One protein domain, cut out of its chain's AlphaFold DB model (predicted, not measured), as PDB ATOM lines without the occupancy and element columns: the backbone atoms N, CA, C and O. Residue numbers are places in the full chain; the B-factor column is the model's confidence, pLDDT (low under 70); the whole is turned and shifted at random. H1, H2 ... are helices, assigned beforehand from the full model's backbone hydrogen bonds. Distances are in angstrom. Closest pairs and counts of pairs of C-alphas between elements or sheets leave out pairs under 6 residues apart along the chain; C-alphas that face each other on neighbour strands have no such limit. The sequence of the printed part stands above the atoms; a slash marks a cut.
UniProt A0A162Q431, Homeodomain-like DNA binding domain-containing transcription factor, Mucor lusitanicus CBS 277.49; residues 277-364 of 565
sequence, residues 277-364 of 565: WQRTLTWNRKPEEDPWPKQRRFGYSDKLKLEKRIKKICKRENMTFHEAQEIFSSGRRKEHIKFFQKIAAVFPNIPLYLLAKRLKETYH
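What this domain is: This is residues 277 to 364 of the 565 residues of the protein "Homeodomain-like DNA binding domain-containing transcription factor" of Mucor lusitanicus CBS 277.49 (UniProt A0A162Q431). Four helices cross one another in a small cluster: H3 and H4 meet at nearly a right angle, the longest helix, H1, slants across H3, and H2 makes a corner with H1 and packs on H4. Before H1, a long loop with no named element, residues 277 to 299, runs out from the helices to Glu 288 and comes back, and it makes one end of the longest axis. The printed part has 88 residues, with four named helices in the order H1, H2, H3, H4 and no named strand; the class is all helix. The whole is compact, with a radius of gyration of the C-alphas of 12.9 A, and the C-alphas span 40 by 29 by 21 A.

Where its parts are: H1 is residues 300 to 316, 24.6 A from first to last C-alpha, from C-alpha 300 at (12.662, -35.042, 5.390) to C-alpha 316 at (16.069, -48.976, -14.543). H2 is residues 321 to 329, 12.4 A long. H3 is residues 337 to 344, 10.3 A long. H4 is residues 352 to 362, 15.0 A long, and ends with C-alpha 362 at (7.675, -47.388, 5.363).

How they stand to each other: H1 touches H3 with residues 306 to 313 alone; the closest C-alphas are those of Arg 309 and Ile 343, 6.2 A apart. These two helices run opposite ways at a steep tilt of 47 degrees. With residues 311 to 314 alone H1 only just touches H2, only at the corner by their link, with 3 pairs of C-alphas within 8 A; the closest are those of Cys 314 and Phe 321, 6.6 A apart. H3 touches H4 about perpendicular, at 83 degrees, and their closest C-alphas are those of Ala 344 and Leu 352, 6.3 A apart. H2 touches H4 at a steep tilt of 62 degrees, opposite ways, and the C-alphas of Phe 328 and Lys 360, the closest, are 4.9 A apart. H1 and H4 are near each other, and so are H2 and H3. The helix packing is mostly crossed, with 0 of 3 tilted pairs at a shallow tilt. In H1, H2, H3 and H4 every O i to N i+4 pair is within hydrogen-bond range.

The domain as a whole: The two C-alphas farthest apart are those of Glu 288 and Asn 318, at 40.4 A. The printed part has no cut. The link from H1 to H2 is tight, and those from H2 to H3 and from H3 to H4 are short. The mean pLDDT of the printed part is 87.3, and residue 285 is the one printed residue under 70.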
ATOM      1  N   TRP A 277      29.913 -51.311   6.840       81.81
ATOM      2  CA  TRP A 277      28.563 -51.240   7.411       81.81
ATOM      3  C   TRP A 277      27.413 -51.262   6.389       81.81
ATOM      4  O   TRP A 277      26.244 -51.411   6.765       81.81
ATOM      5  N   GLN A 278      27.723 -51.114   5.101       86.12
ATOM      6  CA  GLN A 278      26.790 -51.280   3.989       86.12
ATOM      7  C   GLN A 278      26.967 -52.612   3.246       86.12
ATOM      8  O   GLN A 278      26.137 -52.969   2.412       86.12
ATOM      9  N   ARG A 279      27.999 -53.403   3.567       86.06
ATOM     10  CA  ARG A 279      28.238 -54.706   2.922       86.06
ATOM     11  C   ARG A 279      27.302 -55.803   3.413       86.06
ATOM     12  O   ARG A 279      27.066 -56.766   2.692       86.06
ATOM     13  N   THR A 280      26.764 -55.681   4.628       85.00
ATOM     14  CA  THR A 280      25.921 -56.721   5.230       85.00
ATOM     15  C   THR A 280      24.604 -56.167   5.771       85.00
ATOM     16  O   THR A 280      24.523 -55.052   6.275       85.00
ATOM     17  N   LEU A 281      23.547 -56.980   5.691       84.50
ATOM     18  CA  LEU A 281      22.244 -56.703   6.318       84.50
ATOM     19  C   LEU A 281      22.214 -57.045   7.815       84.50
ATOM     20  O   LEU A 281      21.177 -56.915   8.466       84.50
ATOM     21  N   THR A 282      23.328 -57.532   8.356       83.06
ATOM     22  CA  THR A 282      23.479 -57.875   9.768       83.06
ATOM     23  C   THR A 282      24.035 -56.699  10.555       83.06
ATOM     24  O   THR A 282      24.711 -55.832  10.010       83.06
ATOM     25  N   TRP A 283      23.768 -56.681  11.860       75.81
ATOM     26  CA  TRP A 283      24.446 -55.764  12.769       75.81
ATOM     27  C   TRP A 283      25.962 -56.000  12.692       75.81
ATOM     28  O   TRP A 283      26.398 -57.150  12.800       75.81
ATOM     29  N   ASN A 284      26.751 -54.939  12.480       73.00
ATOM     30  CA  ASN A 284      28.208 -55.045  12.426       73.00
ATOM     31  C   ASN A 284      28.726 -55.629  13.748       73.00
ATOM     32  O   ASN A 284      28.439 -55.105  14.825       73.00
ATOM     33  N   ARG A 285      29.449 -56.748  13.667       61.59
ATOM     34  CA  ARG A 285      29.909 -57.486  14.850       61.59
ATOM     35  C   ARG A 285      31.118 -56.836  15.517       61.59
ATOM     36  O   ARG A 285      31.348 -57.109  16.689       61.59
ATOM     37  N   LYS A 286      31.859 -55.993  14.792       76.25
ATOM     38  CA  LYS A 286      33.106 -55.382  15.258       76.25
ATOM     39  C   LYS A 286      33.078 -53.857  15.090       76.25
ATOM     40  O   LYS A 286      33.657 -53.332  14.147       76.25
ATOM     41  N   PRO A 287      32.384 -53.135  15.983       72.75
ATOM     42  CA  PRO A 287      32.319 -51.674  15.932       72.75
ATOM     43  C   PRO A 287      33.658 -50.983  16.250       72.75
ATOM     44  O   PRO A 287      33.755 -49.779  16.051       72.75
ATOM     45  N   GLU A 288      34.653 -51.713  16.770       78.69
ATOM     46  CA  GLU A 288      35.987 -51.187  17.103       78.69
ATOM     47  C   GLU A 288      36.886 -51.024  15.870       78.69
ATOM     48  O   GLU A 288      37.617 -50.045  15.786       78.69
ATOM     49  N   GLU A 289      36.814 -51.959  14.914       80.06
ATOM     50  CA  GLU A 289      37.619 -51.924  13.681       80.06
ATOM     51  C   GLU A 289      37.054 -50.903  12.681       80.06
ATOM     52  O   GLU A 289      37.811 -50.168  12.058       80.06
ATOM     53  N   ASP A 290      35.724 -50.815  12.591       75.50
ATOM     54  CA  ASP A 290      35.016 -49.858  11.742       75.50
ATOM     55  C   ASP A 290      33.961 -49.114  12.568       75.50
ATOM     56  O   ASP A 290      32.826 -49.605  12.717       75.50
ATOM     57  N   PRO A 291      34.306 -47.940  13.129       74.62
ATOM     58  CA  PRO A 291      33.355 -47.157  13.891       74.62
ATOM     59  C   PRO A 291      32.185 -46.776  12.991       74.62
ATOM     60  O   PRO A 291      32.348 -46.286  11.873       74.62
ATOM     61  N   TRP A 292      30.972 -47.009  13.490       71.50
ATOM     62  CA  TRP A 292      29.772 -46.639  12.757       71.50
ATOM     63  C   TRP A 292      29.778 -45.141  12.443       71.50
ATOM     64  O   TRP A 292      30.128 -44.338  13.318       71.50
ATOM     65  N   PRO A 293      29.295 -44.735  11.256       74.56
ATOM     66  CA  PRO A 293      29.019 -43.330  11.016       74.56
ATOM     67  C   PRO A 293      28.073 -42.819  12.106       74.56
ATOM     68  O   PRO A 293      27.148 -43.528  12.522       74.56
ATOM     69  N   LYS A 294      28.311 -41.586  12.581       73.44
ATOM     70  CA  LYS A 294      27.471 -40.936  13.598       73.44
ATOM     71  C   LYS A 294      26.011 -41.037  13.144       73.44
ATOM     72  O   LYS A 294      25.614 -40.437  12.144       73.44
ATOM     73  N   GLN A 295      25.226 -41.850  13.850       71.56
ATOM     74  CA  GLN A 295      23.887 -42.221  13.411       71.56
ATOM     75  C   GLN A 295      22.971 -40.994  13.456       71.56
ATOM     76  O   GLN A 295      22.480 -40.607  14.517       71.56
ATOM     77  N   ARG A 296      22.728 -40.369  12.299       78.38
ATOM     78  CA  ARG A 296      21.789 -39.247  12.199       78.38
ATOM     79  C   ARG A 296      20.350 -39.735  12.069       78.38
ATOM     80  O   ARG A 296      20.076 -40.838  11.589       78.38
ATOM     81  N   ARG A 297      19.403 -38.899  12.496       80.06
ATOM     82  CA  ARG A 297      17.974 -39.166  12.287       80.06
ATOM     83  C   ARG A 297      17.637 -39.018  10.807       80.06
ATOM     84  O   ARG A 297      18.107 -38.097  10.154       80.06
ATOM     85  N   PHE A 298      16.782 -39.911  10.315       83.19
ATOM     86  CA  PHE A 298      16.282 -39.871   8.943       83.19
ATOM     87  C   PHE A 298      15.358 -38.658   8.762       83.19
ATOM     88  O   PHE A 298      14.217 -38.663   9.246       83.19
ATOM     89  N   GLY A 299      15.882 -37.613   8.125       83.50
ATOM     90  CA  GLY A 299      15.214 -36.333   7.925       83.50
ATOM     91  C   GLY A 299      14.169 -36.361   6.811       83.50
ATOM     92  O   GLY A 299      13.874 -37.399   6.219       83.50
ATOM     93  N   TYR A 300      13.582 -35.199   6.521       81.81
ATOM     94  CA  TYR A 300      12.662 -35.042   5.390       81.81
ATOM     95  C   TYR A 300      13.387 -35.180   4.043       81.81
ATOM     96  O   TYR A 300      12.946 -35.946   3.187       81.81
ATOM     97  N   SER A 301      14.537 -34.515   3.898       82.94
ATOM     98  CA  SER A 301      15.405 -34.618   2.720       82.94
ATOM     99  C   SER A 301      15.793 -36.068   2.426       82.94
ATOM    100  O   SER A 301      15.744 -36.493   1.277       82.94
ATOM    101  N   ASP A 302      16.074 -36.860   3.461       88.88
ATOM    102  CA  ASP A 302      16.424 -38.276   3.311       88.88
ATOM    103  C   ASP A 302      15.264 -39.120   2.798       88.88
ATOM    104  O   ASP A 302      15.471 -40.000   1.972       88.88
ATOM    105  N   LYS A 303      14.032 -38.850   3.250       88.75
ATOM    106  CA  LYS A 303      12.831 -39.530   2.736       88.75
ATOM    107  C   LYS A 303      12.618 -39.225   1.264       88.75
ATOM    108  O   LYS A 303      12.340 -40.143   0.502       88.75
ATOM    109  N   LEU A 304      12.798 -37.966   0.872       87.56
ATOM    110  CA  LEU A 304      12.674 -37.566  -0.524       87.56
ATOM    111  C   LEU A 304      13.775 -38.202  -1.385       87.56
ATOM    112  O   LEU A 304      13.478 -38.761  -2.436       87.56
ATOM    113  N   LYS A 305      15.031 -38.179  -0.915       89.75
ATOM    114  CA  LYS A 305      16.157 -38.865  -1.569       89.75
ATOM    115  C   LYS A 305      15.896 -40.367  -1.696       89.75
ATOM    116  O   LYS A 305      16.150 -40.938  -2.750       89.75
ATOM    117  N   LEU A 306      15.342 -40.994  -0.656       92.25
ATOM    118  CA  LEU A 306      15.045 -42.426  -0.619       92.25
ATOM    119  C   LEU A 306      14.001 -42.792  -1.665       92.25
ATOM    120  O   LEU A 306      14.195 -43.724  -2.434       92.25
ATOM    121  N   GLU A 307      12.914 -42.030  -1.713       90.44
ATOM    122  CA  GLU A 307      11.830 -42.240  -2.665       90.44
ATOM    123  C   GLU A 307      12.301 -42.041  -4.108       90.44
ATOM    124  O   GLU A 307      12.077 -42.912  -4.948       90.44
ATOM    125  N   LYS A 308      13.013 -40.937  -4.388       91.56
ATOM    126  CA  LYS A 308      13.619 -40.684  -5.704       91.56
ATOM    127  C   LYS A 308      14.542 -41.833  -6.110       91.56
ATOM    128  O   LYS A 308      14.488 -42.293  -7.248       91.56
ATOM    129  N   ARG A 309      15.347 -42.337  -5.170       92.25
ATOM    130  CA  ARG A 309      16.280 -43.438  -5.418       92.25
ATOM    131  C   ARG A 309      15.571 -44.754  -5.725       92.25
ATOM    132  O   ARG A 309      15.953 -45.413  -6.684       92.25
ATOM    133  N   ILE A 310      14.544 -45.123  -4.958       93.38
ATOM    134  CA  ILE A 310      13.759 -46.342  -5.216       93.38
ATOM    135  C   ILE A 310      13.105 -46.258  -6.594       93.38
ATOM    136  O   ILE A 310      13.253 -47.182  -7.385       93.38
ATOM    137  N   LYS A 311      12.462 -45.128  -6.913       90.50
ATOM    138  CA  LYS A 311      11.832 -44.899  -8.222       90.50
ATOM    139  C   LYS A 311      12.828 -45.044  -9.372       90.50
ATOM    140  O   LYS A 311      12.525 -45.712 -10.354       90.50
ATOM    141  N   LYS A 312      14.029 -44.473  -9.225       91.06
ATOM    142  CA  LYS A 312      15.109 -44.585 -10.214       91.06
ATOM    143  C   LYS A 312      15.522 -46.044 -10.446       91.06
ATOM    144  O   LYS A 312      15.650 -46.459 -11.591       91.06
ATOM    145  N   ILE A 313      15.697 -46.826  -9.377       92.25
ATOM    146  CA  ILE A 313      16.085 -48.242  -9.484       92.25
ATOM    147  C   ILE A 313      14.956 -49.070 -10.116       92.25
ATOM    148  O   ILE A 313      15.228 -49.841 -11.028       92.25
ATOM    149  N   CYS A 314      13.703 -48.871  -9.691       93.12
ATOM    150  CA  CYS A 314      12.528 -49.524 -10.280       93.12
ATOM    151  C   CYS A 314      12.437 -49.271 -11.794       93.12
ATOM    152  O   CYS A 314      12.335 -50.224 -12.559       93.12
ATOM    153  N   LYS A 315      12.575 -48.009 -12.230       91.00
ATOM    154  CA  LYS A 315      12.564 -47.636 -13.657       91.00
ATOM    155  C   LYS A 315      13.690 -48.319 -14.440       91.00
ATOM    156  O   LYS A 315      13.470 -48.774 -15.552       91.00
ATOM    157  N   ARG A 316      14.894 -48.404 -13.867       89.69
ATOM    158  CA  ARG A 316      16.069 -48.976 -14.543       89.69
ATOM    159  C   ARG A 316      16.014 -50.498 -14.664       89.69
ATOM    160  O   ARG A 316      16.483 -51.052 -15.649       89.69
ATOM    161  N   GLU A 317      15.473 -51.166 -13.653       91.62
ATOM    162  CA  GLU A 317      15.369 -52.630 -13.604       91.62
ATOM    163  C   GLU A 317      14.057 -53.145 -14.209       91.62
ATOM    164  O   GLU A 317      13.803 -54.344 -14.143       91.62
ATOM    165  N   ASN A 318      13.248 -52.257 -14.808       93.69
ATOM    166  CA  ASN A 318      11.905 -52.553 -15.317       93.69
ATOM    167  C   ASN A 318      11.047 -53.298 -14.285       93.69
ATOM    168  O   ASN A 318      10.325 -54.234 -14.612       93.69
ATOM    169  N   MET A 319      11.168 -52.882 -13.023       94.19
ATOM    170  CA  MET A 319      10.482 -53.480 -11.888       94.19
ATOM    171  C   MET A 319       9.383 -52.536 -11.408       94.19
ATOM    172  O   MET A 319       9.602 -51.336 -11.215       94.19
ATOM    173  N   THR A 320       8.208 -53.091 -11.153       94.56
ATOM    174  CA  THR A 320       7.087 -52.357 -10.573       94.56
ATOM    175  C   THR A 320       7.376 -51.965  -9.123       94.56
ATOM    176  O   THR A 320       8.193 -52.561  -8.412       94.56
ATOM    177  N   PHE A 321       6.676 -50.946  -8.624       92.38
ATOM    178  CA  PHE A 321       6.802 -50.585  -7.213       92.38
ATOM    179  C   PHE A 321       6.269 -51.688  -6.284       92.38
ATOM    180  O   PHE A 321       6.788 -51.855  -5.179       92.38
ATOM    181  N   HIS A 322       5.280 -52.468  -6.733       92.75
ATOM    182  CA  HIS A 322       4.743 -53.606  -5.990       92.75
ATOM    183  C   HIS A 322       5.802 -54.698  -5.777       92.75
ATOM    184  O   HIS A 322       6.026 -55.125  -4.645       92.75
ATOM    185  N   GLU A 323       6.546 -55.075  -6.818       93.19
ATOM    186  CA  GLU A 323       7.665 -56.026  -6.702       93.19
ATOM    187  C   GLU A 323       8.745 -55.517  -5.733       93.19
ATOM    188  O   GLU A 323       9.253 -56.264  -4.892       93.19
ATOM    189  N   ALA A 324       9.038 -54.211  -5.748       93.56
ATOM    190  CA  ALA A 324       9.931 -53.617  -4.755       93.56
ATOM    191  C   ALA A 324       9.380 -53.752  -3.318       93.56
ATOM    192  O   ALA A 324      10.139 -54.041  -2.387       93.56
ATOM    193  N   GLN A 325       8.067 -53.584  -3.114       92.31
ATOM    194  CA  GLN A 325       7.418 -53.801  -1.813       92.31
ATOM    195  C   GLN A 325       7.491 -55.257  -1.348       92.31
ATOM    196  O   GLN A 325       7.699 -55.504  -0.151       92.31
ATOM    197  N   GLU A 326       7.374 -56.216  -2.265       92.12
ATOM    198  CA  GLU A 326       7.570 -57.636  -1.970       92.12
ATOM    199  C   GLU A 326       9.007 -57.910  -1.519       92.12
ATOM    200  O   GLU A 326       9.216 -58.545  -0.481       92.12
ATOM    201  N   ILE A 327      10.001 -57.331  -2.202       93.62
ATOM    202  CA  ILE A 327      11.411 -57.413  -1.794       93.62
ATOM    203  C   ILE A 327      11.604 -56.854  -0.377       93.62
ATOM    204  O   ILE A 327      12.267 -57.486   0.456       93.62
ATOM    205  N   PHE A 328      11.005 -55.700  -0.059       93.19
ATOM    206  CA  PHE A 328      11.091 -55.090   1.275       93.19
ATOM    207  C   PHE A 328      10.426 -55.938   2.366       93.19
ATOM    208  O   PHE A 328      10.915 -55.990   3.501       93.19
ATOM    209  N   SER A 329       9.314 -56.589   2.027       88.38
ATOM    210  CA  SER A 329       8.518 -57.408   2.943       88.38
ATOM    211  C   SER A 329       9.066 -58.829   3.090       88.38
ATOM    212  O   SER A 329       8.769 -59.495   4.086       88.38
ATOM    213  N   SER A 330       9.912 -59.269   2.154       87.88
ATOM    214  CA  SER A 330      10.476 -60.613   2.113       87.88
ATOM    215  C   SER A 330      11.193 -61.003   3.415       87.88
ATOM    216  O   SER A 330      11.941 -60.237   4.038       87.88
ATOM    217  N   GLY A 331      11.000 -62.258   3.827       83.56
ATOM    218  CA  GLY A 331      11.796 -62.870   4.897       83.56
ATOM    219  C   GLY A 331      13.258 -63.087   4.483       83.56
ATOM    220  O   GLY A 331      14.153 -63.078   5.328       83.56
ATOM    221  N   ARG A 332      13.519 -63.206   3.174       86.81
ATOM    222  CA  ARG A 332      14.820 -63.552   2.583       86.81
ATOM    223  C   ARG A 332      15.594 -62.333   2.072       86.81
ATOM    224  O   ARG A 332      16.191 -62.355   1.004       86.81
ATOM    225  N   ARG A 333      15.683 -61.270   2.879       87.12
ATOM    226  CA  ARG A 333      16.354 -60.005   2.491       87.12
ATOM    227  C   ARG A 333      17.802 -60.168   2.011       87.12
ATOM    228  O   ARG A 333      18.286 -59.330   1.260       87.12
ATOM    229  N   LYS A 334      18.495 -61.227   2.446       88.19
ATOM    230  CA  LYS A 334      19.873 -61.538   2.030       88.19
ATOM    231  C   LYS A 334      19.991 -61.824   0.531       88.19
ATOM    232  O   LYS A 334      21.011 -61.474  -0.048       88.19
ATOM    233  N   GLU A 335      18.964 -62.407  -0.084       90.88
ATOM    234  CA  GLU A 335      18.933 -62.684  -1.530       90.88
ATOM    235  C   GLU A 335      18.890 -61.374  -2.325       90.88
ATOM    236  O   GLU A 335      19.564 -61.219  -3.338       90.88
ATOM    237  N   HIS A 336      18.192 -60.374  -1.785       92.69
ATOM    238  CA  HIS A 336      18.048 -59.051  -2.383       92.69
ATOM    239  C   HIS A 336      19.069 -58.030  -1.853       92.69
ATOM    240  O   HIS A 336      18.845 -56.824  -1.937       92.69
ATOM    241  N   ILE A 337      20.205 -58.474  -1.300       91.94
ATOM    242  CA  ILE A 337      21.190 -57.568  -0.686       91.94
ATOM    243  C   ILE A 337      21.699 -56.499  -1.660       91.94
ATOM    244  O   ILE A 337      21.796 -55.333  -1.284       91.94
ATOM    245  N   LYS A 338      21.926 -56.876  -2.925       90.88
ATOM    246  CA  LYS A 338      22.361 -55.957  -3.985       90.88
ATOM    247  C   LYS A 338      21.341 -54.843  -4.223       90.88
ATOM    248  O   LYS A 338      21.722 -53.696  -4.414       90.88
ATOM    249  N   PHE A 339      20.047 -55.160  -4.160       92.56
ATOM    250  CA  PHE A 339      18.983 -54.167  -4.301       92.56
ATOM    251  C   PHE A 339      19.029 -53.137  -3.164       92.56
ATOM    252  O   PHE A 339      19.012 -51.932  -3.407       92.56
ATOM    253  N   PHE A 340      19.203 -53.588  -1.917       93.81
ATOM    254  CA  PHE A 340      19.366 -52.671  -0.787       93.81
ATOM    255  C   PHE A 340      20.653 -51.835  -0.886       93.81
ATOM    256  O   PHE A 340      20.628 -50.661  -0.522       93.81
ATOM    257  N   GLN A 341      21.759 -52.405  -1.377       92.06
ATOM    258  CA  GLN A 341      23.032 -51.693  -1.565       92.06
ATOM    259  C   GLN A 341      22.912 -50.565  -2.593       92.06
ATOM    260  O   GLN A 341      23.343 -49.446  -2.322       92.06
ATOM    261  N   LYS A 342      22.214 -50.810  -3.711       91.56
ATOM    262  CA  LYS A 342      21.897 -49.772  -4.706       91.56
ATOM    263  C   LYS A 342      21.135 -48.602  -4.084       91.56
ATOM    264  O   LYS A 342      21.392 -47.449  -4.425       91.56
ATOM    265  N   ILE A 343      20.214 -48.872  -3.156       92.81
ATOM    266  CA  ILE A 343      19.508 -47.818  -2.413       92.81
ATOM    267  C   ILE A 343      20.457 -47.126  -1.420       92.81
ATOM    268  O   ILE A 343      20.406 -45.909  -1.275       92.81
ATOM    269  N   ALA A 344      21.331 -47.877  -0.745       91.69
ATOM    270  CA  ALA A 344      22.240 -47.366   0.281       91.69
ATOM    271  C   ALA A 344      23.371 -46.476  -0.255       91.69
ATOM    272  O   ALA A 344      23.888 -45.663   0.511       91.69
ATOM    273  N   ALA A 345      23.707 -46.578  -1.544       88.75
ATOM    274  CA  ALA A 345      24.753 -45.783  -2.193       88.75
ATOM    275  C   ALA A 345      24.585 -44.264  -1.979       88.75
ATOM    276  O   ALA A 345      25.555 -43.559  -1.724       88.75
ATOM    277  N   VAL A 346      23.344 -43.756  -1.977       88.94
ATOM    278  CA  VAL A 346      23.066 -42.322  -1.742       88.94
ATOM    279  C   VAL A 346      23.055 -41.935  -0.253       88.94
ATOM    280  O   VAL A 346      22.845 -40.773   0.100       88.94
ATOM    281  N   PHE A 347      23.261 -42.904   0.643       88.88
ATOM    282  CA  PHE A 347      23.212 -42.750   2.095       88.88
ATOM    283  C   PHE A 347      24.462 -43.326   2.781       88.88
ATOM    284  O   PHE A 347      24.323 -44.216   3.624       88.88
ATOM    285  N   PRO A 348      25.673 -42.808   2.509       83.94
ATOM    286  CA  PRO A 348      26.923 -43.372   3.040       83.94
ATOM    287  C   PRO A 348      26.932 -43.473   4.575       83.94
ATOM    288  O   PRO A 348      27.451 -44.426   5.150       83.94
ATOM    289  N   ASN A 349      26.251 -42.543   5.250       85.69
ATOM    290  CA  ASN A 349      26.178 -42.467   6.711       85.69
ATOM    291  C   ASN A 349      25.074 -43.339   7.339       85.69
ATOM    292  O   ASN A 349      24.782 -43.192   8.527       85.69
ATOM    293  N   ILE A 350      24.402 -44.198   6.562       87.06
ATOM    294  CA  ILE A 350      23.292 -45.029   7.044       87.06
ATOM    295  C   ILE A 350      23.629 -46.517   6.876       87.06
ATOM    296  O   ILE A 350      23.903 -46.967   5.762       87.06
ATOM    297  N   PRO A 351      23.551 -47.305   7.964       88.88
ATOM    298  CA  PRO A 351      23.674 -48.759   7.920       88.88
ATOM    299  C   PRO A 351      22.662 -49.429   6.990       88.88
ATOM    300  O   PRO A 351      21.466 -49.118   7.050       88.88
ATOM    301  N   LEU A 352      23.095 -50.448   6.240       91.19
ATOM    302  CA  LEU A 352      22.203 -51.185   5.336       91.19
ATOM    303  C   LEU A 352      21.052 -51.866   6.087       91.19
ATOM    304  O   LEU A 352      19.905 -51.816   5.645       91.19
ATOM    305  N   TYR A 353      21.325 -52.459   7.257       90.25
ATOM    306  CA  TYR A 353      20.284 -53.108   8.064       90.25
ATOM    307  C   TYR A 353      19.194 -52.111   8.502       90.25
ATOM    308  O   TYR A 353      18.006 -52.451   8.524       90.25
ATOM    309  N   LEU A 354      19.589 -50.880   8.855       90.38
ATOM    310  CA  LEU A 354      18.681 -49.843   9.335       90.38
ATOM    311  C   LEU A 354      17.844 -49.303   8.182       90.38
ATOM    312  O   LEU A 354      16.638 -49.114   8.340       90.38
ATOM    313  N   LEU A 355      18.473 -49.117   7.021       92.56
ATOM    314  CA  LEU A 355      17.804 -48.747   5.784       92.56
ATOM    315  C   LEU A 355      16.777 -49.809   5.376       92.56
ATOM    316  O   LEU A 355      15.610 -49.483   5.185       92.56
ATOM    317  N   ALA A 356      17.161 -51.086   5.346       93.56
ATOM    318  CA  ALA A 356      16.257 -52.192   5.027       93.56
ATOM    319  C   ALA A 356      15.091 -52.296   6.023       93.56
ATOM    320  O   ALA A 356      13.941 -52.478   5.623       93.56
ATOM    321  N   LYS A 357      15.357 -52.127   7.326       91.94
ATOM    322  CA  LYS A 357      14.304 -52.037   8.348       91.94
ATOM    323  C   LYS A 357      13.360 -50.870   8.056       91.94
ATOM    324  O   LYS A 357      12.145 -51.039   8.100       91.94
ATOM    325  N   ARG A 358      13.903 -49.696   7.726       91.50
ATOM    326  CA  ARG A 358      13.115 -48.498   7.426       91.50
ATOM    327  C   ARG A 358      12.247 -48.678   6.186       91.50
ATOM    328  O   ARG A 358      11.089 -48.271   6.224       91.50
ATOM    329  N   LEU A 359      12.779 -49.298   5.136       93.38
ATOM    330  CA  LEU A 359      12.056 -49.634   3.911       93.38
ATOM    331  C   LEU A 359      10.883 -50.569   4.206       93.38
ATOM    332  O   LEU A 359       9.749 -50.213   3.899       93.38
ATOM    333  N   LYS A 360      11.131 -51.678   4.921       92.56
ATOM    334  CA  LYS A 360      10.082 -52.618   5.356       92.56
ATOM    335  C   LYS A 360       8.969 -51.915   6.134       92.56
ATOM    336  O   LYS A 360       7.799 -52.201   5.939       92.56
ATOM    337  N   GLU A 361       9.321 -51.002   7.035       90.44
ATOM    338  CA  GLU A 361       8.337 -50.274   7.843       90.44
ATOM    339  C   GLU A 361       7.564 -49.215   7.045       90.44
ATOM    340  O   GLU A 361       6.392 -48.964   7.334       90.44
ATOM    341  N   THR A 362       8.222 -48.544   6.097       89.88
ATOM    342  CA  THR A 362       7.675 -47.388   5.363       89.88
ATOM    343  C   THR A 362       6.836 -47.812   4.167       89.88
ATOM    344  O   THR A 362       5.844 -47.155   3.883       89.88
ATOM    345  N   TYR A 363       7.194 -48.914   3.516       91.19
ATOM    346  CA  TYR A 363       6.559 -49.403   2.292       91.19
ATOM    347  C   TYR A 363       5.903 -50.775   2.492       91.19
ATOM    348  O   TYR A 363       5.831 -51.583   1.576       91.19
ATOM    349  N   HIS A 364       5.454 -51.063   3.714       89.81
ATOM    350  CA  HIS A 364       4.686 -52.273   3.990       89.81
ATOM    351  C   HIS A 364       3.331 -52.207   3.273       89.81
ATOM    352  O   HIS A 364       2.635 -51.208   3.420       89.81
TER     353      HIS A 364